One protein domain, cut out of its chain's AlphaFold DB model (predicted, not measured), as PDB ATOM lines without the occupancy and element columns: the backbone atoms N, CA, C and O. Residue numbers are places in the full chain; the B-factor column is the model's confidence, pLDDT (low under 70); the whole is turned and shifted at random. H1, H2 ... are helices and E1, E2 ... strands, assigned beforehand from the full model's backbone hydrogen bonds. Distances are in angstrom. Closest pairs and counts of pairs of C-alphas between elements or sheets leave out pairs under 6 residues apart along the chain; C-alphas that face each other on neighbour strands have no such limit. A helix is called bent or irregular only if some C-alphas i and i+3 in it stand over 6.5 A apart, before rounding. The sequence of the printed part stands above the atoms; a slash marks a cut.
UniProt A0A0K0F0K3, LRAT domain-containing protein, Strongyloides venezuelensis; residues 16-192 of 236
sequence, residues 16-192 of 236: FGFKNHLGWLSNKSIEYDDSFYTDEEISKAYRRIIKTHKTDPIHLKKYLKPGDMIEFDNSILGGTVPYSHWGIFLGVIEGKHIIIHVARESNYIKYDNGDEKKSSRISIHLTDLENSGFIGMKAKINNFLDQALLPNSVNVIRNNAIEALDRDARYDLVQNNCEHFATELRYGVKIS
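Overview. This is residues 16 to 192 of the 236 residues of the protein "LRAT domain-containing protein" of Strongyloides venezuelensis (UniProt A0A0K0F0K3). A twisted, curled sheet of five strands stands between helices, with H4 and H5 over one face and the short H2 on the other, and the hairpin of E3 and E4 runs on past the helices as a long two-stranded arm to its turn near Asn 113. H1 touches the first residues of H4, and much of the rest is loop: 83 of the 177 printed residues are in named elements, under half. Along the chain come H1, H2, E1, E2, E3, E4, E5, H3, H4 and H5; the sheet's order is E4, E3, E2, E1, E5, antiparallel throughout, and the class is mixed, helices and strands. The whole is compact, with a radius of gyration of the C-alphas of 16.5 A, and spans 58 by 40 by 29 A.

Along the chain. The printed part begins with residues 16 to 38, which hold no named element. H1, residues 39 to 43, begins at C-alpha 39 at (200.206, 167.348, 191.687), and H2 is residues 57 to 63, 10.5 A long. The strands are E1, residues 69 to 72; E2, residues 85 to 93, 22.5 A; E3, residues 96 to 110, 35.1 A; E4, residues 116 to 128, 31.0 A; and E5, residues 139 to 141. C-alpha 110, at the end of E3, is at (156.340, 168.802, 214.890). E2 bends by 59 degrees at residue 90, E3 by 77 degrees at residue 99 and E4 by 71 degrees at residue 124. H3, residues 144 to 147, is only just irregular, with C-alphas 144 and 147 6.8 A apart. H4, residues 154 to 166, is 18.9 A long, and H5, residues 178 to 187, is 14.0 A long and ends at C-alpha 187 at (192.853, 181.114, 204.018).

Arrangement. E1, E2, E3 and E4 form a meander, each strand the antiparallel neighbour of the one before. N 103 and O 123 of E3 and E4 are 2.8 A apart, N 98 and O 91 of E3 and E2 2.8 A, N 72 and O 85 of E1 and E2 2.8 A, and N 71 and O 140 of E1 and E5 2.9 A, each within hydrogen-bond range. E4 and E5 are the edge strands. With helices on both faces of the sheet there are three layers. H5 is over E2 at a height over the sheet of 8.3 A and runs along the strands, at 23 degrees to E2 on the local plane; the closest C-alphas, of Trp 86 and Cys 178, are 5.2 A apart. H4, on the same face at a height of 9.3 A, runs across the strands, at 71 degrees to E2 on the local plane; its closest C-alphas to E4 are those of Leu 165 and Ile 124, 5.9 A apart. H4 and H5 form a helical hairpin: they touch through H4's residues 157 to 161 alone, with the C-alphas of Ile 157 and Leu 185 closest at 5.4 A, at a steep tilt of 43 degrees, opposite ways. H2 is on the opposite face at a height of 7.0 A; the C-alphas of Pro 57 and Ala 139 in E5, their closest, are 5.4 A apart. H1, not on the sheet, touches residues 154 to 155 of H4 alone, the C-alphas of Ile 42 and Val 154 being closest at 5.0 A. H3, not on the sheet, is near H5. In H1, H4 and H5 every O i to N i+4 pair is within hydrogen-bond range; H2 has 0 of 3, but 3 of 4 O i to N i+3 pairs, and H3 is too short for an i+4 pair.

Size, cuts and confidence. The C-alphas farthest apart, those of Thr 38 and Asn 113, are 58.2 A apart. The printed part has no cut. The links H1 to H2, E1 to E2 and H4 to H5 are long. The mean pLDDT of the printed part is 77.5; residues 16 to 29, 74 to 83, 104 to 112, 114 to 122, 131 to 136 and 166 to 176 are under 70.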
ATOM      1  N   PHE A  16     164.099 180.037 201.769       30.77
ATOM      2  CA  PHE A  16     164.039 178.891 200.872       30.77
ATOM      3  C   PHE A  16     164.583 177.676 201.632       30.77
ATOM      4  O   PHE A  16     165.645 177.744 202.249       30.77
ATOM      5  N   GLY A  17     163.810 176.591 201.674       27.27
ATOM      6  CA  GLY A  17     164.249 175.339 202.276       27.27
ATOM      7  C   GLY A  17     165.250 174.659 201.355       27.27
ATOM      8  O   GLY A  17     164.862 174.132 200.317       27.27
ATOM      9  N   PHE A  18     166.526 174.664 201.729       36.72
ATOM     10  CA  PHE A  18     167.533 173.846 201.064       36.72
ATOM     11  C   PHE A  18     167.472 172.438 201.661       36.72
ATOM     12  O   PHE A  18     167.636 172.269 202.863       36.72
ATOM     13  N   LYS A  19     167.190 171.422 200.842       38.06
ATOM     14  CA  LYS A  19     167.404 170.022 201.232       38.06
ATOM     15  C   LYS A  19     168.906 169.737 201.165       38.06
ATOM     16  O   LYS A  19     169.538 170.185 200.213       38.06
ATOM     17  N   ASN A  20     169.444 168.976 202.121       43.38
ATOM     18  CA  ASN A  20     170.779 168.368 202.045       43.38
ATOM     19  C   ASN A  20     170.907 167.591 200.726       43.38
ATOM     20  O   ASN A  20     170.435 166.459 200.609       43.38
ATOM     21  N   HIS A  21     171.480 168.216 199.700       47.56
ATOM     22  CA  HIS A  21     171.383 167.706 198.337       47.56
ATOM     23  C   HIS A  21     172.583 166.859 197.917       47.56
ATOM     24  O   HIS A  21     172.894 166.835 196.736       47.56
ATOM     25  N   LEU A  22     173.236 166.128 198.829       52.75
ATOM     26  CA  LEU A  22     174.186 165.061 198.462       52.75
ATOM     27  C   LEU A  22     174.131 163.853 199.417       52.75
ATOM     28  O   LEU A  22     175.155 163.252 199.731       52.75
ATOM     29  N   GLY A  23     172.927 163.418 199.812       42.88
ATOM     30  CA  GLY A  23     172.714 162.187 200.598       42.88
ATOM     31  C   GLY A  23     173.247 160.879 199.975       42.88
ATOM     32  O   GLY A  23     173.153 159.837 200.608       42.88
ATOM     33  N   TRP A  24     173.811 160.906 198.760       53.88
ATOM     34  CA  TRP A  24     174.463 159.756 198.116       53.88
ATOM     35  C   TRP A  24     175.998 159.744 198.261       53.88
ATOM     36  O   TRP A  24     176.609 158.704 198.027       53.88
ATOM     37  N   LEU A  25     176.627 160.862 198.657       53.31
ATOM     38  CA  LEU A  25     178.079 160.933 198.893       53.31
ATOM     39  C   LEU A  25     178.480 160.531 200.313       53.31
ATOM     40  O   LEU A  25     179.647 160.237 200.539       53.31
ATOM     41  N   SER A  26     177.543 160.455 201.264       49.66
ATOM     42  CA  SER A  26     177.866 160.127 202.662       49.66
ATOM     43  C   SER A  26     178.371 158.693 202.871       49.66
ATOM     44  O   SER A  26     178.701 158.337 203.995       49.66
ATOM     45  N   ASN A  27     178.387 157.859 201.825       45.75
ATOM     46  CA  ASN A  27     178.739 156.439 201.912       45.75
ATOM     47  C   ASN A  27     179.789 155.985 200.877       45.75
ATOM     48  O   ASN A  27     180.054 154.791 200.767       45.75
ATOM     49  N   LYS A  28     180.379 156.912 200.105       55.59
ATOM     50  CA  LYS A  28     181.483 156.638 199.169       55.59
ATOM     51  C   LYS A  28     182.715 157.435 199.595       55.59
ATOM     52  O   LYS A  28     182.583 158.569 200.047       55.59
ATOM     53  N   SER A  29     183.908 156.872 199.404       64.31
ATOM     54  CA  SER A  29     185.141 157.663 199.434       64.31
ATOM     55  C   SER A  29     185.011 158.803 198.420       64.31
ATOM     56  O   SER A  29     184.736 158.557 197.245       64.31
ATOM     57  N   ILE A  30     185.142 160.046 198.884       77.19
ATOM     58  CA  ILE A  30     185.098 161.230 198.024       77.19
ATOM     59  C   ILE A  30     186.393 161.248 197.212       77.19
ATOM     60  O   ILE A  30     187.448 161.603 197.731       77.19
ATOM     61  N   GLU A  31     186.308 160.841 195.951       86.62
ATOM     62  CA  GLU A  31     187.427 160.852 195.012       86.62
ATOM     63  C   GLU A  31     187.175 161.922 193.948       86.62
ATOM     64  O   GLU A  31     186.158 161.896 193.249       86.62
ATOM     65  N   TYR A  32     188.072 162.906 193.882       91.00
ATOM     66  CA  TYR A  32     187.997 163.999 192.920       91.00
ATOM     67  C   TYR A  32     188.722 163.608 191.630       91.00
ATOM     68  O   TYR A  32     189.823 163.066 191.671       91.00
ATOM     69  N   ASP A  33     188.121 163.925 190.485       93.25
ATOM     70  CA  ASP A  33     188.782 163.839 189.185       93.25
ATOM     71  C   ASP A  33     189.775 164.999 189.040       93.25
ATOM     72  O   ASP A  33     189.425 166.103 188.612       93.25
ATOM     73  N   ASP A  34     191.016 164.729 189.439       93.12
ATOM     74  CA  ASP A  34     192.135 165.660 189.330       93.12
ATOM     75  C   ASP A  34     193.004 165.407 188.089       93.12
ATOM     76  O   ASP A  34     194.063 166.012 187.953       93.12
ATOM     77  N   SER A  35     192.563 164.561 187.148       91.50
ATOM     78  CA  SER A  35     193.355 164.162 185.969       91.50
ATOM     79  C   SER A  35     193.794 165.332 185.071       91.50
ATOM     80  O   SER A  35     194.748 165.210 184.302       91.50
ATOM     81  N   PHE A  36     193.120 166.478 185.187       88.44
ATOM     82  CA  PHE A  36     193.415 167.713 184.460       88.44
ATOM     83  C   PHE A  36     194.366 168.672 185.198       88.44
ATOM     84  O   PHE A  36     194.702 169.720 184.641       88.44
ATOM     85  N   TYR A  37     194.781 168.357 186.429       90.38
ATOM     86  CA  TYR A  37     195.637 169.203 187.261       90.38
ATOM     87  C   TYR A  37     196.965 168.519 187.567       90.38
ATOM     88  O   TYR A  37     197.071 167.298 187.631       90.38
ATOM     89  N   THR A  38     198.000 169.325 187.773       91.88
ATOM     90  CA  THR A  38     199.284 168.813 188.260       91.88
ATOM     91  C   THR A  38     199.236 168.546 189.766       91.88
ATOM     92  O   THR A  38     198.535 169.238 190.508       91.88
ATOM     93  N   ASP A  39     200.063 167.613 190.247       90.62
ATOM     94  CA  ASP A  39     200.206 167.348 191.687       90.62
ATOM     95  C   ASP A  39     200.565 168.614 192.475       90.62
ATOM     96  O   ASP A  39     200.141 168.787 193.616       90.62
ATOM     97  N   GLU A  40     201.330 169.532 191.878       92.12
ATOM     98  CA  GLU A  40     201.679 170.803 192.509       92.12
ATOM     99  C   GLU A  40     200.477 171.741 192.651       92.12
ATOM    100  O   GLU A  40     200.329 172.360 193.702       92.12
ATOM    101  N   GLU A  41     199.598 171.819 191.646       91.69
ATOM    102  CA  GLU A  41     198.367 172.621 191.720       91.69
ATOM    103  C   GLU A  41     197.419 172.133 192.823       91.69
ATOM    104  O   GLU A  41     196.677 172.933 193.392       91.69
ATOM    105  N   ILE A  42     197.461 170.842 193.154       94.62
ATOM    106  CA  ILE A  42     196.632 170.253 194.209       94.62
ATOM    107  C   ILE A  42     197.315 170.331 195.588       94.62
ATOM    108  O   ILE A  42     196.693 170.689 196.596       94.62
ATOM    109  N   SER A  43     198.610 170.016 195.657       94.50
ATOM    110  CA  SER A  43     199.335 169.858 196.924       94.50
ATOM    111  C   SER A  43     199.947 171.149 197.470       94.50
ATOM    112  O   SER A  43     200.032 171.300 198.694       94.50
ATOM    113  N   LYS A  44     200.354 172.095 196.612       96.12
ATOM    114  CA  LYS A  44     201.023 173.333 197.032       96.12
ATOM    115  C   LYS A  44     200.037 174.491 197.152       96.12
ATOM    116  O   LYS A  44     199.108 174.655 196.368       96.12
ATOM    117  N   ALA A  45     200.273 175.334 198.149       95.75
ATOM    118  CA  ALA A  45     199.585 176.609 198.283       95.75
ATOM    119  C   ALA A  45     200.067 177.577 197.191       95.75
ATOM    120  O   ALA A  45     201.265 177.844 197.084       95.75
ATOM    121  N   TYR A  46     199.145 178.136 196.405       93.88
ATOM    122  CA  TYR A  46     199.469 179.150 195.405       93.88
ATOM    123  C   TYR A  46     198.376 180.215 195.308       93.88
ATOM    124  O   TYR A  46     197.189 179.942 195.479       93.88
ATOM    125  N   ARG A  47     198.775 181.456 195.013       95.50
ATOM    126  CA  ARG A  47     197.837 182.566 194.805       95.50
ATOM    127  C   ARG A  47     197.251 182.501 193.400       95.50
ATOM    128  O   ARG A  47     197.976 182.425 192.412       95.50
ATOM    129  N   ARG A  48     195.935 182.636 193.312       95.38
ATOM    130  CA  ARG A  48     195.165 182.801 192.084       95.38
ATOM    131  C   ARG A  48     194.327 184.070 192.189       95.38
ATOM    132  O   ARG A  48     193.139 184.023 192.505       95.38
ATOM    133  N   ILE A  49     194.964 185.206 191.907       95.94
ATOM    134  CA  ILE A  49     194.342 186.535 191.951       95.94
ATOM    135  C   ILE A  49     193.351 186.654 190.789       95.94
ATOM    136  O   ILE A  49     193.718 187.009 189.671       95.94
ATOM    137  N   ILE A  50     192.087 186.321 191.045       96.12
ATOM    138  CA  ILE A  50     191.032 186.314 190.033       96.12
ATOM    139  C   ILE A  50     189.722 186.858 190.599       96.12
ATOM    140  O   ILE A  50     189.303 186.534 191.713       96.12
ATOM    141  N   LYS A  51     189.062 187.678 189.780       96.12
ATOM    142  CA  LYS A  51     187.689 188.125 189.982       96.12
ATOM    143  C   LYS A  51     186.998 188.207 188.626       96.12
ATOM    144  O   LYS A  51     187.342 189.067 187.817       96.12
ATOM    145  N   THR A  52     186.064 187.303 188.348       95.75
ATOM    146  CA  THR A  52     185.377 187.268 187.046       95.75
ATOM    147  C   THR A  52     184.190 188.230 187.009       95.75
ATOM    148  O   THR A  52     183.714 188.718 188.040       95.75
ATOM    149  N   HIS A  53     183.671 188.489 185.806       93.31
ATOM    150  CA  HIS A  53     182.353 189.101 185.663       93.31
ATOM    151  C   HIS A  53     181.268 188.141 186.176       93.31
ATOM    152  O   HIS A  53     181.458 186.922 186.201       93.31
ATOM    153  N   LYS A  54     180.131 188.706 186.588       91.38
ATOM    154  CA  LYS A  54     178.952 187.933 186.986       91.38
ATOM    155  C   LYS A  54     178.347 187.255 185.757       91.38
ATOM    156  O   LYS A  54     178.017 187.938 184.789       91.38
ATOM    157  N   THR A  55     178.177 185.943 185.806       91.38
ATOM    158  CA  THR A  55     177.604 185.131 184.726       91.38
ATOM    159  C   THR A  55     176.776 183.990 185.309       91.38
ATOM    160  O   THR A  55     176.660 183.869 186.526       91.38
ATOM    161  N   ASP A  56     176.158 183.182 184.459       89.06
ATOM    162  CA  ASP A  56     175.508 181.950 184.894       89.06
ATOM    163  C   ASP A  56     176.553 180.969 185.480       89.06
ATOM    164  O   ASP A  56     177.639 180.845 184.896       89.06
ATOM    165  N   PRO A  57     176.281 180.278 186.607       88.31
ATOM    166  CA  PRO A  57     177.201 179.305 187.198       88.31
ATOM    167  C   PRO A  57     177.738 178.263 186.207       88.31
ATOM    168  O   PRO A  57     178.907 177.884 186.299       88.31
ATOM    169  N   ILE A  58     176.947 177.860 185.206       87.19
ATOM    170  CA  ILE A  58     177.360 176.914 184.159       87.19
ATOM    171  C   ILE A  58     178.568 177.459 183.386       87.19
ATOM    172  O   ILE A  58     179.530 176.742 183.113       87.19
ATOM    173  N   HIS A  59     178.577 178.759 183.084       90.31
ATOM    174  CA  HIS A  59     179.681 179.399 182.370       90.31
ATOM    175  C   HIS A  59     180.944 179.564 183.218       90.31
ATOM    176  O   HIS A  59     182.007 179.838 182.654       90.31
ATOM    177  N   LEU A  60     180.861 179.413 184.545       90.94
ATOM    178  CA  LEU A  60     182.040 179.431 185.410       90.94
ATOM    179  C   LEU A  60     182.828 178.124 185.344       90.94
ATOM    180  O   LEU A  60     184.039 178.173 185.532       90.94
ATOM    181  N   LYS A  61     182.186 176.991 185.019       91.12
ATOM    182  CA  LYS A  61     182.812 175.655 184.978       91.12
ATOM    183  C   LYS A  61     184.135 175.632 184.210       91.12
ATOM    184  O   LYS A  61     185.143 175.179 184.732       91.12
ATOM    185  N   LYS A  62     184.168 176.251 183.027       90.88
ATOM    186  CA  LYS A  62     185.373 176.371 182.178       90.88
ATOM    187  C   LYS A  62     186.540 177.155 182.798       90.88
ATOM    188  O   LYS A  62     187.645 177.110 182.272       90.88
ATOM    189  N   TYR A  63     186.294 177.919 183.857       92.88
ATOM    190  CA  TYR A  63     187.294 178.754 184.523       92.88
ATOM    191  C   TYR A  63     187.576 178.320 185.959       92.88
ATOM    192  O   TYR A  63     188.477 178.886 186.577       92.88
ATOM    193  N   LEU A  64     186.811 177.381 186.514       94.50
ATOM    194  CA  LEU A  64     186.962 176.964 187.899       94.50
ATOM    195  C   LEU A  64     188.215 176.105 188.079       94.50
ATOM    196  O   LEU A  64     188.522 175.228 187.273       94.50
ATOM    197  N   LYS A  65     188.934 176.371 189.165       95.81
ATOM    198  CA  LYS A  65     189.999 175.520 189.691       95.81
ATOM    199  C   LYS A  65     189.671 175.148 191.139       95.81
ATOM    200  O   LYS A  65     189.141 176.000 191.860       95.81
ATOM    201  N   PRO A  66     189.958 173.911 191.577       96.62
ATOM    202  CA  PRO A  66     189.757 173.506 192.961       96.62
ATOM    203  C   PRO A  66     190.323 174.532 193.953       96.62
ATOM    204  O   PRO A  66     191.383 175.120 193.740       96.62
ATOM    205  N   GLY A  67     189.575 174.787 195.022       96.62
ATOM    206  CA  GLY A  67     189.854 175.802 196.035       96.62
ATOM    207  C   GLY A  67     189.284 177.192 195.738       96.62
ATOM    208  O   GLY A  67     189.273 178.032 196.641       96.62
ATOM    209  N   ASP A  68     188.810 177.472 194.521       97.75
ATOM    210  CA  ASP A  68     188.217 178.769 194.175       97.75
ATOM    211  C   ASP A  68     186.995 179.123 195.024       97.75
ATOM    212  O   ASP A  68     186.096 178.306 195.231       97.75
ATOM    213  N   MET A  69     186.918 180.393 195.420       97.00
ATOM    214  CA  MET A  69     185.721 180.981 196.010       97.00
ATOM    215  C   MET A  69     184.734 181.401 194.925       97.00
ATOM    216  O   MET A  69     185.075 182.155 194.007       97.00
ATOM    217  N   ILE A  70     183.484 180.971 195.077       94.12
ATOM    218  CA  ILE A  70     182.362 181.365 194.229       94.12
ATOM    219  C   ILE A  70     181.451 182.286 195.032       94.12
ATOM    220  O   ILE A  70     180.968 181.922 196.103       94.12
ATOM    221  N   GLU A  71     181.205 183.475 194.490       91.75
ATOM    222  CA  GLU A  71     180.251 184.439 195.025       91.75
ATOM    223  C   GLU A  71     178.981 184.415 194.170       91.75
ATOM    224  O   GLU A  71     179.028 184.733 192.978       91.75
ATOM    225  N   PHE A  72     177.849 184.076 194.782       86.94
ATOM    226  CA  PHE A  72     176.528 184.104 194.162       86.94
ATOM    227  C   PHE A  72     175.808 185.410 194.503       86.94
ATOM    228  O   PHE A  72     175.777 185.862 195.653       86.94
ATOM    229  N   ASP A  73     175.225 186.020 193.479       78.62
ATOM    230  CA  ASP A  73     174.578 187.321 193.539       78.62
ATOM    231  C   ASP A  73     173.198 187.225 194.184       78.62
ATOM    232  O   ASP A  73     172.337 186.480 193.727       78.62
ATOM    233  N   ASN A  74     172.957 188.024 195.218       64.31
ATOM    234  CA  ASN A  74     171.756 187.932 196.045       64.31
ATOM    235  C   ASN A  74     170.553 188.720 195.483       64.31
ATOM    236  O   ASN A  74     169.790 189.333 196.227       64.31
ATOM    237  N   SER A  75     170.361 188.737 194.159       50.97
ATOM    238  CA  SER A  75     169.294 189.531 193.517       50.97
ATOM    239  C   SER A  75     167.860 189.074 193.842       50.97
ATOM    240  O   SER A  75     166.919 189.716 193.385       50.97
ATOM    241  N   ILE A  76     167.659 188.005 194.622       42.84
ATOM    242  CA  ILE A  76     166.336 187.384 194.832       42.84
ATOM    243  C   ILE A  76     165.688 187.743 196.190       42.84
ATOM    244  O   ILE A  76     164.497 187.510 196.372       42.84
ATOM    245  N   LEU A  77     166.378 188.402 197.131       41.34
ATOM    246  CA  LEU A  77     165.790 188.736 198.445       41.34
ATOM    247  C   LEU A  77     165.617 190.242 198.682       41.34
ATOM    248  O   LEU A  77     166.291 190.835 199.519       41.34
ATOM    249  N   GLY A  78     164.660 190.846 197.970       38.81
ATOM    250  CA  GLY A  78     163.754 191.878 198.509       38.81
ATOM    251  C   GLY A  78     164.324 192.989 199.409       38.81
ATOM    252  O   GLY A  78     163.661 193.401 200.355       38.81
ATOM    253  N   GLY A  79     165.532 193.486 199.143       37.06
ATOM    254  CA  GLY A  79     166.023 194.767 199.656       37.06
ATOM    255  C   GLY A  79     166.345 194.877 201.152       37.06
ATOM    256  O   GLY A  79     166.619 195.991 201.585       37.06
ATOM    257  N   THR A  80     166.341 193.804 201.957       44.38
ATOM    258  CA  THR A  80     166.564 193.967 203.414       44.38
ATOM    259  C   THR A  80     167.992 193.669 203.880       44.38
ATOM    260  O   THR A  80     168.461 194.356 204.784       44.38
ATOM    261  N   VAL A  81     168.738 192.745 203.247       44.75
ATOM    262  CA  VAL A  81     170.199 192.657 203.451       44.75
ATOM    263  C   VAL A  81     170.927 192.082 202.222       44.75
ATOM    264  O   VAL A  81     170.650 190.945 201.843       44.75
ATOM    265  N   PRO A  82     171.871 192.813 201.596       51.50
ATOM    266  CA  PRO A  82     172.562 192.371 200.387       51.50
ATOM    267  C   PRO A  82     173.750 191.471 200.745       51.50
ATOM    268  O   PRO A  82     174.898 191.829 200.493       51.50
ATOM    269  N   TYR A  83     173.499 190.323 201.378       62.25
ATOM    270  CA  TYR A  83     174.584 189.371 201.606       62.25
ATOM    271  C   TYR A  83     174.783 188.497 200.373       62.25
ATOM    272  O   TYR A  83     173.906 187.697 200.066       62.25
ATOM    273  N   SER A  84     175.899 188.630 199.660       72.44
ATOM    274  CA  SER A  84     176.262 187.641 198.641       72.44
ATOM    275  C   SER A  84     176.426 186.276 199.308       72.44
ATOM    276  O   SER A  84     176.982 186.174 200.407       72.44
ATOM    277  N   HIS A  85     175.961 185.225 198.639       84.62
ATOM    278  CA  HIS A  85     176.179 183.861 199.108       84.62
ATOM    279  C   HIS A  85     177.544 183.362 198.640       84.62
ATOM    280  O   HIS A  85     178.004 183.743 197.566       84.62
ATOM    281  N   TRP A  86     178.193 182.517 199.436       89.06
ATOM    282  CA  TRP A  86     179.554 182.062 199.163       89.06
ATOM    283  C   TRP A  86     179.677 180.551 199.263       89.06
ATOM    284  O   TRP A  86     179.099 179.932 200.157       89.06
ATOM    285  N   GLY A  87     180.481 179.986 198.370       91.31
ATOM    286  CA  GLY A  87     180.919 178.597 198.420       91.31
ATOM    287  C   GLY A  87     182.359 178.441 197.942       91.31
ATOM    288  O   GLY A  87     182.939 179.369 197.375       91.31
ATOM    289  N   ILE A  88     182.924 177.260 198.170       95.38
ATOM    290  CA  ILE A  88     184.233 176.850 197.659       95.38
ATOM    291  C   ILE A  88     184.028 175.718 196.659       95.38
ATOM    292  O   ILE A  88     183.346 174.743 196.968       95.38
ATOM    293  N   PHE A  89     184.632 175.827 195.479       96.06
ATOM    294  CA  PHE A  89     184.695 174.724 194.527       96.06
ATOM    295  C   PHE A  89     185.755 173.715 194.964       96.06
ATOM    296  O   PHE A  89     186.920 174.069 195.116       96.06
ATOM    297  N   LEU A  90     185.364 172.460 195.172       95.25
ATOM    298  CA  LEU A  90     186.269 171.414 195.652       95.25
ATOM    299  C   LEU A  90     186.851 170.568 194.519       95.25
ATOM    300  O   LEU A  90     187.939 170.021 194.673       95.25
ATOM    301  N   GLY A  91     186.166 170.477 193.383       94.50
ATOM    302  CA  GLY A  91     186.604 169.685 192.238       94.50
ATOM    303  C   GLY A  91     185.440 168.991 191.549       94.50
ATOM    304  O   GLY A  91     184.272 169.297 191.805       94.50
ATOM    305  N   VAL A  92     185.767 168.055 190.666       93.75
ATOM    306  CA  VAL A  92     184.780 167.300 189.895       93.75
ATOM    307  C   VAL A  92     184.654 165.889 190.460       93.75
ATOM    308  O   VAL A  92     185.662 165.258 190.746       93.75
ATOM    309  N   ILE A  93     183.429 165.392 190.634       91.38
ATOM    310  CA  ILE A  93     183.153 164.002 191.038       91.38
ATOM    311  C   ILE A  93     182.090 163.447 190.099       91.38
ATOM    312  O   ILE A  93     181.020 164.042 189.978       91.38
ATOM    313  N   GLU A  94     182.374 162.328 189.427       88.88
ATOM    314  CA  GLU A  94     181.453 161.702 188.461       88.88
ATOM    315  C   GLU A  94     180.886 162.731 187.441       88.88
ATOM    316  O   GLU A  94     179.695 162.745 187.129       88.88
ATOM    317  N   GLY A  95     181.729 163.663 186.968       88.81
ATOM    318  CA  GLY A  95     181.358 164.734 186.026       88.81
ATOM    319  C   GLY A  95     180.612 165.939 186.629       88.81
ATOM    320  O   GLY A  95     180.323 166.906 185.919       88.81
ATOM    321  N   LYS A  96     180.315 165.933 187.933       90.25
ATOM    322  CA  LYS A  96     179.596 167.012 188.635       90.25
ATOM    323  C   LYS A  96     180.556 167.970 189.319       90.25
ATOM    324  O   LYS A  96     181.560 167.542 189.875       90.25
ATOM    325  N   HIS A  97     180.240 169.264 189.302       92.38
ATOM    326  CA  HIS A  97     181.113 170.295 189.863       92.38
ATOM    327  C   HIS A  97     180.759 170.510 191.325       92.38
ATOM    328  O   HIS A  97     179.790 171.194 191.640       92.38
ATOM    329  N   ILE A  98     181.535 169.918 192.220       92.06
ATOM    330  CA  ILE A  98     181.189 169.872 193.631       92.06
ATOM    331  C   ILE A  98     181.634 171.151 194.329       92.06
ATOM    332  O   ILE A  98     182.801 171.550 194.272       92.06
ATOM    333  N   ILE A  99     180.690 171.777 195.022       92.19
ATOM    334  CA  ILE A  99     180.903 172.939 195.869       92.19
ATOM    335  C   ILE A  99     180.537 172.613 197.314       92.19
ATOM    336  O   ILE A  99     179.623 171.834 197.577       92.19
ATOM    337  N   ILE A 100     181.228 173.251 198.253       89.25
ATOM    338  CA  ILE A 100     180.826 173.287 199.657       89.25
ATOM    339  C   ILE A 100     180.403 174.701 200.032       89.25
ATOM    340  O   ILE A 100     181.070 175.680 199.692       89.25
ATOM    341  N   HIS A 101     179.278 174.822 200.721       86.31
ATOM    342  CA  HIS A 101     178.769 176.101 201.186       86.31
ATOM    343  C   HIS A 101     177.937 175.926 202.450       86.31
ATOM    344  O   HIS A 101     177.374 174.868 202.710       86.31
ATOM    345  N   VAL A 102     177.807 176.992 203.229       81.19
ATOM    346  CA  VAL A 102     176.815 177.036 204.310       81.19
ATOM    347  C   VAL A 102     175.432 177.192 203.682       81.19
ATOM    348  O   VAL A 102     175.308 177.846 202.654       81.19
ATOM    349  N   ALA A 103     174.384 176.605 204.245       72.06
ATOM    350  CA  ALA A 103     173.004 176.812 203.819       72.06
ATOM    351  C   ALA A 103     172.075 176.906 205.033       72.06
ATOM    352  O   ALA A 103     172.359 176.380 206.110       72.06
ATOM    353  N   ARG A 104     170.944 177.600 204.869       65.12
ATOM    354  CA  ARG A 104     169.898 177.666 205.895       65.12
ATOM    355  C   ARG A 104     168.819 176.651 205.553       65.12
ATOM    356  O   ARG A 104     168.052 176.847 204.615       65.12
ATOM    357  N   GLU A 105     168.726 175.593 206.337       58.22
ATOM    358  CA  GLU A 105     167.605 174.668 206.271       58.22
ATOM    359  C   GLU A 105     166.428 175.252 207.042       58.22
ATOM    360  O   GLU A 105     166.579 175.779 208.149       58.22
ATOM    361  N   SER A 106     165.229 175.155 206.472       52.34
ATOM    362  CA  SER A 106     163.998 175.383 207.224       52.34
ATOM    363  C   SER A 106     163.293 174.051 207.391       52.34
ATOM    364  O   SER A 106     162.784 173.488 206.429       52.34
ATOM    365  N   ASN A 107     163.290 173.552 208.623       46.75
ATOM    366  CA  ASN A 107     162.581 172.339 208.997       46.75
ATOM    367  C   ASN A 107     161.404 172.723 209.897       46.75
ATOM    368  O   ASN A 107     161.516 173.615 210.743       46.75
ATOM    369  N   TYR A 108     160.267 172.062 209.716       49.34
ATOM    370  CA  TYR A 108     159.157 172.150 210.658       49.34
ATOM    371  C   TYR A 108     159.375 171.069 211.710       49.34
ATOM    372  O   TYR A 108     159.379 169.882 211.391       49.34
ATOM    373  N   ILE A 109     159.623 171.478 212.953       53.16
ATOM    374  CA  ILE A 109     159.634 170.543 214.075       53.16
ATOM    375  C   ILE A 109     158.182 170.406 214.520       53.16
ATOM    376  O   ILE A 109     157.606 171.374 215.024       53.16
ATOM    377  N   LYS A 110     157.607 169.222 214.291       47.88
ATOM    378  CA  LYS A 110     156.340 168.802 214.890       47.88
ATOM    379  C   LYS A 110     156.603 168.380 216.327       47.88
ATOM    380  O   LYS A 110     157.450 167.521 216.559       47.88
ATOM    381  N   TYR A 111     155.901 168.997 217.264       63.06
ATOM    382  CA  TYR A 111     155.849 168.544 218.648       63.06
ATOM    383  C   TYR A 111     154.705 167.535 218.808       63.06
ATOM    384  O   TYR A 111     153.738 167.568 218.045       63.06
ATOM    385  N   ASP A 112     154.798 166.652 219.805       65.94
ATOM    386  CA  ASP A 112     153.818 165.577 220.059       65.94
ATOM    387  C   ASP A 112     152.385 166.096 220.293       65.94
ATOM    388  O   ASP A 112     151.401 165.393 220.091       65.94
ATOM    389  N   ASN A 113     152.267 167.366 220.668       75.12
ATOM    390  CA  ASN A 113     151.041 168.123 220.882       75.12
ATOM    391  C   ASN A 113     150.449 168.738 219.593       75.12
ATOM    392  O   ASN A 113     149.462 169.465 219.663       75.12
ATOM    393  N   GLY A 114     151.017 168.448 218.417       59.97
ATOM    394  CA  GLY A 114     150.514 168.914 217.118       59.97
ATOM    395  C   GLY A 114     150.978 170.315 216.709       59.97
ATOM    396  O   GLY A 114     150.706 170.736 215.586       59.97
ATOM    397  N   ASP A 115     151.717 171.015 217.573       57.94
ATOM    398  CA  ASP A 115     152.326 172.304 217.254       57.94
ATOM    399  C   ASP A 115     153.483 172.133 216.260       57.94
ATOM    400  O   ASP A 115     154.371 171.295 216.434       57.94
ATOM    401  N   GLU A 116     153.511 172.975 215.228       51.56
ATOM    402  CA  GLU A 116     154.613 173.056 214.271       51.56
ATOM    403  C   GLU A 116     155.412 174.335 214.513       51.56
ATOM    404  O   GLU A 116     154.940 175.447 214.266       51.56
ATOM    405  N   LYS A 117     156.666 174.199 214.958       52.97
ATOM    406  CA  LYS A 117     157.585 175.341 215.030       52.97
ATOM    407  C   LYS A 117     158.545 175.286 213.859       52.97
ATOM    408  O   LYS A 117     159.296 174.323 213.690       52.97
ATOM    409  N   LYS A 118     158.576 176.367 213.082       50.94
ATOM    410  CA  LYS A 118     159.601 176.568 212.060       50.94
ATOM    411  C   LYS A 118     160.960 176.700 212.751       50.94
ATOM    412  O   LYS A 118     161.248 177.709 213.391       50.94
ATOM    413  N   SER A 119     161.784 175.668 212.636       52.44
ATOM    414  CA  SER A 119     163.168 175.667 213.085       52.44
ATOM    415  C   SER A 119     164.058 175.922 211.881       52.44
ATOM    416  O   SER A 119     164.161 175.094 210.979       52.44
ATOM    417  N   SER A 120     164.730 177.069 211.865       57.34
ATOM    418  CA  SER A 120     165.832 177.281 210.934       57.34
ATOM    419  C   SER A 120     167.108 176.708 211.534       57.34
ATOM    420  O   SER A 120     167.558 177.209 212.566       57.34
ATOM    421  N   ARG A 121     167.687 175.688 210.906       61.09
ATOM    422  CA  ARG A 121     169.039 175.223 211.231       61.09
ATOM    423  C   ARG A 121     169.981 175.671 210.131       61.09
ATOM    424  O   ARG A 121     169.568 175.860 208.990       61.09
ATOM    425  N   ILE A 122     171.222 175.917 210.498       68.25
ATOM    426  CA  ILE A 122     172.261 176.241 209.537       68.25
ATOM    427  C   ILE A 122     173.140 175.013 209.453       68.25
ATOM    428  O   ILE A 122     173.537 174.481 210.484       68.25
ATOM    429  N   SER A 123     173.376 174.544 208.240       72.31
ATOM    430  CA  SER A 123     174.147 173.341 207.969       72.31
ATOM    431  C   SER A 123     175.131 173.616 206.845       72.31
ATOM    432  O   SER A 123     175.016 174.593 206.099       72.31
ATOM    433  N   ILE A 124     176.154 172.777 206.769       78.75
ATOM    434  CA  ILE A 124     177.140 172.824 205.701       78.75
ATOM    435  C   ILE A 124     176.701 171.818 204.653       78.75
ATOM    436  O   ILE A 124     176.434 170.657 204.948       78.75
ATOM    437  N   HIS A 125     176.572 172.299 203.428       79.56
ATOM    438  CA  HIS A 125     176.093 171.538 202.295       79.56
ATOM    439  C   HIS A 125     177.246 171.309 201.337       79.56
ATOM    440  O   HIS A 125     177.932 172.245 200.927       79.56
ATOM    441  N   LEU A 126     177.410 170.054 200.947       83.44
ATOM    442  CA  LEU A 126     178.131 169.673 199.748       83.44
ATOM    443  C   LEU A 126     177.069 169.565 198.646       83.44
ATOM    444  O   LEU A 126     176.084 168.851 198.836       83.44
ATOM    445  N   THR A 127     177.205 170.291 197.536       85.00
ATOM    446  CA  THR A 127     176.240 170.287 196.417       85.00
ATOM    447  C   THR A 127     176.945 170.317 195.064       85.00
ATOM    448  O   THR A 127     178.111 170.678 194.963       85.00
ATOM    449  N   ASP A 128     176.249 169.902 194.007       87.38
ATOM    450  CA  ASP A 128     176.690 170.164 192.633       87.38
ATOM    451  C   ASP A 128     176.339 171.607 192.257       87.38
ATOM    452  O   ASP A 128     175.237 172.063 192.549       87.38
ATOM    453  N   LEU A 129     177.244 172.325 191.595       85.94
ATOM    454  CA  LEU A 129     177.113 173.743 191.265       85.94
ATOM    455  C   LEU A 129     175.791 174.070 190.550       85.94
ATOM    456  O   LEU A 129     175.192 175.103 190.831       85.94
ATOM    457  N   GLU A 130     175.313 173.190 189.671       77.12
ATOM    458  CA  GLU A 130     174.057 173.390 188.926       77.12
ATOM    459  C   GLU A 130     172.795 173.063 189.735       77.12
ATOM    460  O   GLU A 130     171.729 173.604 189.460       77.12
ATOM    461  N   ASN A 131     172.916 172.186 190.735       69.19
ATOM    462  CA  ASN A 131     171.798 171.689 191.545       69.19
ATOM    463  C   ASN A 131     171.771 172.275 192.963       69.19
ATOM    464  O   ASN A 131     170.817 172.078 193.716       69.19
ATOM    465  N   SER A 132     172.818 173.004 193.342       65.69
ATOM    466  CA  SER A 132     172.800 173.934 194.457       65.69
ATOM    467  C   SER A 132     171.647 174.907 194.201       65.69
ATOM    468  O   SER A 132     171.461 175.340 193.067       65.69
ATOM    469  N   GLY A 133     170.795 175.198 195.187       60.31
ATOM    470  CA  GLY A 133     169.533 175.939 194.980       60.31
ATOM    471  C   GLY A 133     169.679 177.411 194.540       60.31
ATOM    472  O   GLY A 133     168.809 178.222 194.833       60.31
ATOM    473  N   PHE A 134     170.774 177.751 193.862       66.38
ATOM    474  CA  PHE A 134     171.118 179.018 193.227       66.38
ATOM    475  C   PHE A 134     170.713 179.063 191.742       66.38
ATOM    476  O   PHE A 134     171.208 179.909 190.996       66.38
ATOM    477  N   ILE A 135     169.822 178.173 191.290       61.16
ATOM    478  CA  ILE A 135     169.268 178.195 189.927       61.16
ATOM    479  C   ILE A 135     168.657 179.583 189.658       61.16
ATOM    480  O   ILE A 135     167.781 180.041 190.389       61.16
ATOM    481  N   GLY A 136     169.142 180.262 188.614       67.38
ATOM    482  CA  GLY A 136     168.729 181.623 188.247       67.38
ATOM    483  C   GLY A 136     169.515 182.756 188.923       67.38
ATOM    484  O   GLY A 136     169.287 183.925 188.603       67.38
ATOM    485  N   MET A 137     170.461 182.453 189.818       79.56
ATOM    486  CA  MET A 137     171.370 183.444 190.402       79.56
ATOM    487  C   MET A 137     172.646 183.556 189.571       79.56
ATOM    488  O   MET A 137     173.251 182.559 189.184       79.56
ATOM    489  N   LYS A 138     173.104 184.788 189.331       88.06
ATOM    490  CA  LYS A 138     174.421 185.008 188.722       88.06
ATOM    491  C   LYS A 138     175.512 184.691 189.737       88.06
ATOM    492  O   LYS A 138     175.367 185.002 190.914       88.06
ATOM    493  N   ALA A 139     176.631 184.159 189.280       90.38
ATOM    494  CA  ALA A 139     177.797 183.877 190.097       90.38
ATOM    495  C   ALA A 139     179.069 184.452 189.468       90.38
ATOM    496  O   ALA A 139     179.116 184.788 188.280       90.38
ATOM    497  N   LYS A 140     180.122 184.570 190.272       94.12
ATOM    498  CA  LYS A 140     181.475 184.897 189.812       94.12
ATOM    499  C   LYS A 140     182.513 184.183 190.672       94.12
ATOM    500  O   LYS A 140     182.270 183.939 191.850       94.12
ATOM    501  N   ILE A 141     183.686 183.919 190.107       96.75
ATOM    502  CA  ILE A 141     184.855 183.528 190.900       96.75
ATOM    503  C   ILE A 141     185.396 184.799 191.552       96.75
ATOM    504  O   ILE A 141     185.535 185.818 190.868       96.75
ATOM    505  N   ASN A 142     185.667 184.769 192.855       96.19
ATOM    506  CA  ASN A 142     186.154 185.937 193.584       96.19
ATOM    507  C   ASN A 142     187.117 185.555 194.719       96.19
ATOM    508  O   ASN A 142     186.727 185.493 195.883       96.19
ATOM    509  N   ASN A 143     188.395 185.378 194.385       97.00
ATOM    510  CA  ASN A 143     189.466 185.101 195.348       97.00
ATOM    511  C   ASN A 143     190.060 186.421 195.878       97.00
ATOM    512  O   ASN A 143     191.226 186.743 195.648       97.00
ATOM    513  N   PHE A 144     189.232 187.253 196.513       94.75
ATOM    514  CA  PHE A 144     189.579 188.656 196.781       94.75
ATOM    515  C   PHE A 144     190.736 188.856 197.773       94.75
ATOM    516  O   PHE A 144     191.410 189.881 197.687       94.75
ATOM    517  N   LEU A 145     191.000 187.905 198.680       95.69
ATOM    518  CA  LEU A 145     192.108 188.015 199.639       95.69
ATOM    519  C   LEU A 145     193.435 187.481 199.101       95.69
ATOM    520  O   LEU A 145     194.447 187.695 199.756       95.69
ATOM    521  N   ASP A 146     193.493 186.880 197.908       96.75
ATOM    522  CA  ASP A 146     194.754 186.364 197.340       96.75
ATOM    523  C   ASP A 146     195.806 187.463 197.100       96.75
ATOM    524  O   ASP A 146     196.998 187.183 196.963       96.75
ATOM    525  N   GLN A 147     195.388 188.732 197.060       94.69
ATOM    526  CA  GLN A 147     196.314 189.867 197.009       94.69
ATOM    527  C   GLN A 147     197.089 190.034 198.326       94.69
ATOM    528  O   GLN A 147     198.258 190.415 198.308       94.69
ATOM    529  N   ALA A 148     196.467 189.706 199.461       94.19
ATOM    530  CA  ALA A 148     197.017 189.917 200.798       94.19
ATOM    531  C   ALA A 148     197.502 188.617 201.461       94.19
ATOM    532  O   ALA A 148     198.554 188.606 202.097       94.19
ATOM    533  N   LEU A 149     196.771 187.517 201.282       95.69
ATOM    534  CA  LEU A 149     196.972 186.248 201.974       95.69
ATOM    535  C   LEU A 149     197.349 185.136 200.991       95.69
ATOM    536  O   LEU A 149     196.881 185.092 199.854       95.69
ATOM    537  N   LEU A 150     198.210 184.223 201.439       97.06
ATOM    538  CA  LEU A 150     198.442 182.956 200.750       97.06
ATOM    539  C   LEU A 150     197.284 182.004 201.107       97.06
ATOM    540  O   LEU A 150     197.027 181.830 202.298       97.06
ATOM    541  N   PRO A 151     196.567 181.416 200.133       97.75
ATOM    542  CA  PRO A 151     195.540 180.427 200.436       97.75
ATOM    543  C   PRO A 151     196.154 179.089 200.870       97.75
ATOM    544  O   PRO A 151     197.304 178.784 200.557       97.75
ATOM    545  N   ASN A 152     195.361 178.269 201.547       98.00
ATOM    546  CA  ASN A 152     195.617 176.857 201.786       98.00
ATOM    547  C   ASN A 152     195.728 176.098 200.453       98.00
ATOM    548  O   ASN A 152     195.121 176.484 199.450       98.00
ATOM    549  N   SER A 153     196.478 174.994 200.445       97.69
ATOM    550  CA  SER A 153     196.477 174.082 199.298       97.69
ATOM    551  C   SER A 153     195.120 173.395 199.142       97.69
ATOM    552  O   SER A 153     194.348 173.286 200.099       97.69
ATOM    553  N   VAL A 154     194.828 172.899 197.939       97.19
ATOM    554  CA  VAL A 154     193.554 172.229 197.636       97.19
ATOM    555  C   VAL A 154     193.330 171.030 198.559       97.19
ATOM    556  O   VAL A 154     192.223 170.855 199.064       97.19
ATOM    557  N   ASN A 155     194.381 170.258 198.855       95.44
ATOM    558  CA  ASN A 155     194.311 169.142 199.805       95.44
ATOM    559  C   ASN A 155     193.849 169.583 201.198       95.44
ATOM    560  O   ASN A 155     192.947 168.980 201.771       95.44
ATOM    561  N   VAL A 156     194.426 170.665 201.727       95.81
ATOM    562  CA  VAL A 156     194.031 171.201 203.037       95.81
ATOM    563  C   VAL A 156     192.595 171.723 202.993       95.81
ATOM    564  O   VAL A 156     191.820 171.450 203.904       95.81
ATOM    565  N   ILE A 157     192.205 172.416 201.919       96.00
ATOM    566  CA  ILE A 157     190.833 172.909 201.734       96.00
ATOM    567  C   ILE A 157     189.829 171.750 201.742       96.00
ATOM    568  O   ILE A 157     188.823 171.830 202.444       96.00
ATOM    569  N   ARG A 158     190.090 170.675 200.987       94.00
ATOM    570  CA  ARG A 158     189.224 169.488 200.909       94.00
ATOM    571  C   ARG A 158     189.128 168.760 202.248       94.00
ATOM    572  O   ARG A 158     188.021 168.444 202.671       94.00
ATOM    573  N   ASN A 159     190.249 168.568 202.944       90.38
ATOM    574  CA  ASN A 159     190.254 167.946 204.270       90.38
ATOM    575  C   ASN A 159     189.433 168.770 205.269       90.38
ATOM    576  O   ASN A 159     188.507 168.250 205.885       90.38
ATOM    577  N   ASN A 160     189.685 170.080 205.341       88.75
ATOM    578  CA  ASN A 160     188.941 170.984 206.218       88.75
ATOM    579  C   ASN A 160     187.447 171.035 205.862       88.75
ATOM    580  O   ASN A 160     186.607 171.199 206.744       88.75
ATOM    581  N   ALA A 161     187.107 170.916 204.575       87.62
ATOM    582  CA  ALA A 161     185.731 170.861 204.097       87.62
ATOM    583  C   ALA A 161     185.013 169.589 204.576       87.62
ATOM    584  O   ALA A 161     183.883 169.685 205.052       87.62
ATOM    585  N   ILE A 162     185.673 168.429 204.513       84.06
ATOM    586  CA  ILE A 162     185.142 167.155 205.022       84.06
ATOM    587  C   ILE A 162     184.961 167.224 206.543       84.06
ATOM    588  O   ILE A 162     183.863 166.985 207.035       84.06
ATOM    589  N   GLU A 163     185.975 167.680 207.282       81.25
ATOM    590  CA  GLU A 163     185.871 167.889 208.735       81.25
ATOM    591  C   GLU A 163     184.767 168.890 209.114       81.25
ATOM    592  O   GLU A 163     184.224 168.873 210.220       81.25
ATOM    593  N   ALA A 164     184.442 169.829 208.224       78.94
ATOM    594  CA  ALA A 164     183.348 170.761 208.440       78.94
ATOM    595  C   ALA A 164     181.966 170.113 208.250       78.94
ATOM    596  O   ALA A 164     181.034 170.539 208.926       78.94
ATOM    597  N   LEU A 165     181.830 169.086 207.404       75.00
ATOM    598  CA  LEU A 165     180.579 168.332 207.238       75.00
ATOM    599  C   LEU A 165     180.234 167.503 208.484       75.00
ATOM    600  O   LEU A 165     179.059 167.398 208.830       75.00
ATOM    601  N   ASP A 166     181.244 166.977 209.183       65.81
ATOM    602  CA  ASP A 166     181.061 166.188 210.413       65.81
ATOM    603  C   ASP A 166     180.735 167.049 211.641       65.81
ATOM    604  O   ASP A 166     180.243 166.566 212.666       65.81
ATOM    605  N   ARG A 167     181.000 168.357 211.559       60.44
ATOM    606  CA  ARG A 167     180.630 169.301 212.609       60.44
ATOM    607  C   ARG A 167     179.153 169.638 212.454       60.44
ATOM    608  O   ARG A 167     178.768 170.378 211.555       60.44
ATOM    609  N   ASP A 168     178.343 169.155 213.397       50.59
ATOM    610  CA  ASP A 168     176.932 169.517 213.575       50.59
ATOM    611  C   ASP A 168     176.849 170.994 214.015       50.59
ATOM    612  O   ASP A 168     176.716 171.356 215.191       50.59
ATOM    613  N   ALA A 169     177.131 171.888 213.069       48.19
ATOM    614  CA  ALA A 169     177.487 173.254 213.365       48.19
ATOM    615  C   ALA A 169     176.225 174.012 213.773       48.19
ATOM    616  O   ALA A 169     175.393 174.383 212.949       48.19
ATOM    617  N   ARG A 170     176.127 174.341 215.065       46.19
ATOM    618  CA  ARG A 170     175.298 175.445 215.572       46.19
ATOM    619  C   ARG A 170     175.869 176.780 215.078       46.19
ATOM    620  O   ARG A 170     176.302 177.623 215.859       46.19
ATOM    621  N   TYR A 171     175.958 176.928 213.765       46.88
ATOM    622  CA  TYR A 171     176.443 178.109 213.085       46.88
ATOM    623  C   TYR A 171     175.355 179.178 213.199       46.88
ATOM    624  O   TYR A 171     174.185 178.881 212.983       46.88
ATOM    625  N   ASP A 172     175.707 180.403 213.577       49.25
ATOM    626  CA  ASP A 172     174.796 181.551 213.571       49.25
ATOM    627  C   ASP A 172     175.097 182.395 212.328       49.25
ATOM    628  O   ASP A 172     176.167 182.987 212.249       49.25
ATOM    629  N   LEU A 173     174.175 182.467 211.362       50.41
ATOM    630  CA  LEU A 173     174.348 183.219 210.108       50.41
ATOM    631  C   LEU A 173     174.512 184.727 210.326       50.41
ATOM    632  O   LEU A 173     175.005 185.423 209.439       50.41
ATOM    633  N   VAL A 174     174.073 185.247 211.476       42.91
ATOM    634  CA  VAL A 174     174.163 186.679 211.783       42.91
ATOM    635  C   VAL A 174     175.581 187.057 212.223       42.91
ATOM    636  O   VAL A 174     176.007 188.183 211.972       42.91
ATOM    637  N   GLN A 175     176.323 186.126 212.833       40.03
ATOM    638  CA  GLN A 175     177.706 186.331 213.299       40.03
ATOM    639  C   GLN A 175     178.747 185.633 212.404       40.03
ATOM    640  O   GLN A 175     179.868 186.112 212.252       40.03
ATOM    641  N   ASN A 176     178.364 184.539 211.748       51.88
ATOM    642  CA  ASN A 176     179.188 183.759 210.842       51.88
ATOM    643  C   ASN A 176     178.531 183.738 209.452       51.88
ATOM    644  O   ASN A 176     177.627 182.965 209.173       51.88
ATOM    645  N   ASN A 177     178.963 184.634 208.570       70.62
ATOM    646  CA  ASN A 177     178.493 184.707 207.184       70.62
ATOM    647  C   ASN A 177     179.005 183.489 206.378       70.62
ATOM    648  O   ASN A 177     180.027 182.903 206.730       70.62
ATOM    649  N   CYS A 178     178.363 183.126 205.265       80.50
ATOM    650  CA  CYS A 178     178.918 182.192 204.276       80.50
ATOM    651  C   CYS A 178     180.337 182.608 203.830       80.50
ATOM    652  O   CYS A 178     181.183 181.757 203.573       80.50
ATOM    653  N   GLU A 179     180.628 183.916 203.803       86.56
ATOM    654  CA  GLU A 179     181.969 184.448 203.517       86.56
ATOM    655  C   GLU A 179     183.004 184.080 204.596       86.56
ATOM    656  O   GLU A 179     184.138 183.757 204.254       86.56
ATOM    657  N   HIS A 180     182.625 184.055 205.884       86.44
ATOM    658  CA  HIS A 180     183.521 183.606 206.962       86.44
ATOM    659  C   HIS A 180     183.908 182.141 206.786       86.44
ATOM    660  O   HIS A 180     185.071 181.796 206.945       86.44
ATOM    661  N   PHE A 181     182.948 181.293 206.421       87.12
ATOM    662  CA  PHE A 181     183.214 179.884 206.155       87.12
ATOM    663  C   PHE A 181     184.128 179.696 204.938       87.12
ATOM    664  O   PHE A 181     185.125 178.980 205.009       87.12
ATOM    665  N   ALA A 182     183.832 180.379 203.829       92.25
ATOM    666  CA  ALA A 182     184.648 180.286 202.623       92.25
ATOM    667  C   ALA A 182     186.085 180.791 202.857       92.25
ATOM    668  O   ALA A 182     187.042 180.167 202.397       92.25
ATOM    669  N   THR A 183     186.256 181.885 203.609       93.56
ATOM    670  CA  THR A 183     187.587 182.408 203.959       93.56
ATOM    671  C   THR A 183     188.324 181.537 204.975       93.56
ATOM    672  O   THR A 183     189.532 181.363 204.829       93.56
ATOM    673  N   GLU A 184     187.631 180.914 205.931       92.62
ATOM    674  CA  GLU A 184     188.227 179.937 206.853       92.62
ATOM    675  C   GLU A 184     188.797 178.741 206.086       92.62
ATOM    676  O   GLU A 184     189.946 178.365 206.306       92.62
ATOM    677  N   LEU A 185     188.041 178.190 205.131       93.56
ATOM    678  CA  LEU A 185     188.527 177.091 204.298       93.56
ATOM    679  C   LEU A 185     189.712 177.523 203.428       93.56
ATOM    680  O   LEU A 185     190.767 176.888 203.469       93.56
ATOM    681  N   ARG A 186     189.559 178.609 202.657       97.50
ATOM    682  CA  ARG A 186     190.579 179.028 201.687       97.50
ATOM    683  C   ARG A 186     191.828 179.616 202.338       97.50
ATOM    684  O   ARG A 186     192.899 179.397 201.799       97.50
ATOM    685  N   TYR A 187     191.730 180.349 203.444       96.25
ATOM    686  CA  TYR A 187     192.853 181.114 204.018       96.25
ATOM    687  C   TYR A 187     193.191 180.747 205.468       96.25
ATOM    688  O   TYR A 187     194.130 181.308 206.027       96.25
ATOM    689  N   GLY A 188     192.423 179.862 206.110       91.62
ATOM    690  CA  GLY A 188     192.612 179.517 207.522       91.62
ATOM    691  C   GLY A 188     192.149 180.600 208.504       91.62
ATOM    692  O   GLY A 188     192.368 180.465 209.705       91.62
ATOM    693  N   VAL A 189     191.511 181.675 208.025       89.31
ATOM    694  CA  VAL A 189     191.050 182.807 208.846       89.31
ATOM    695  C   VAL A 189     189.638 183.234 208.457       89.31
ATOM    696  O   VAL A 189     189.294 183.272 207.280       89.31
ATOM    697  N   LYS A 190     188.817 183.592 209.448       88.00
ATOM    698  CA  LYS A 190     187.440 184.070 209.238       88.00
ATOM    699  C   LYS A 190     187.443 185.569 208.965       88.00
ATOM    700  O   LYS A 190     187.594 186.354 209.895       88.00
ATOM    701  N   ILE A 191     187.262 185.963 207.705       84.56
ATOM    702  CA  ILE A 191     187.185 187.372 207.287       84.56
ATOM    703  C   ILE A 191     185.933 187.583 206.425       84.56
ATOM    704  O   ILE A 191     185.653 186.795 205.526       84.56
ATOM    705  N   SER A 192     185.152 188.635 206.691       82.56
ATOM    706  CA  SER A 192     184.010 189.014 205.848       82.56
ATOM    707  C   SER A 192     184.013 190.510 205.572       82.56
ATOM    708  O   SER A 192     183.716 191.323 206.447       82.56
TER     709      SER A 192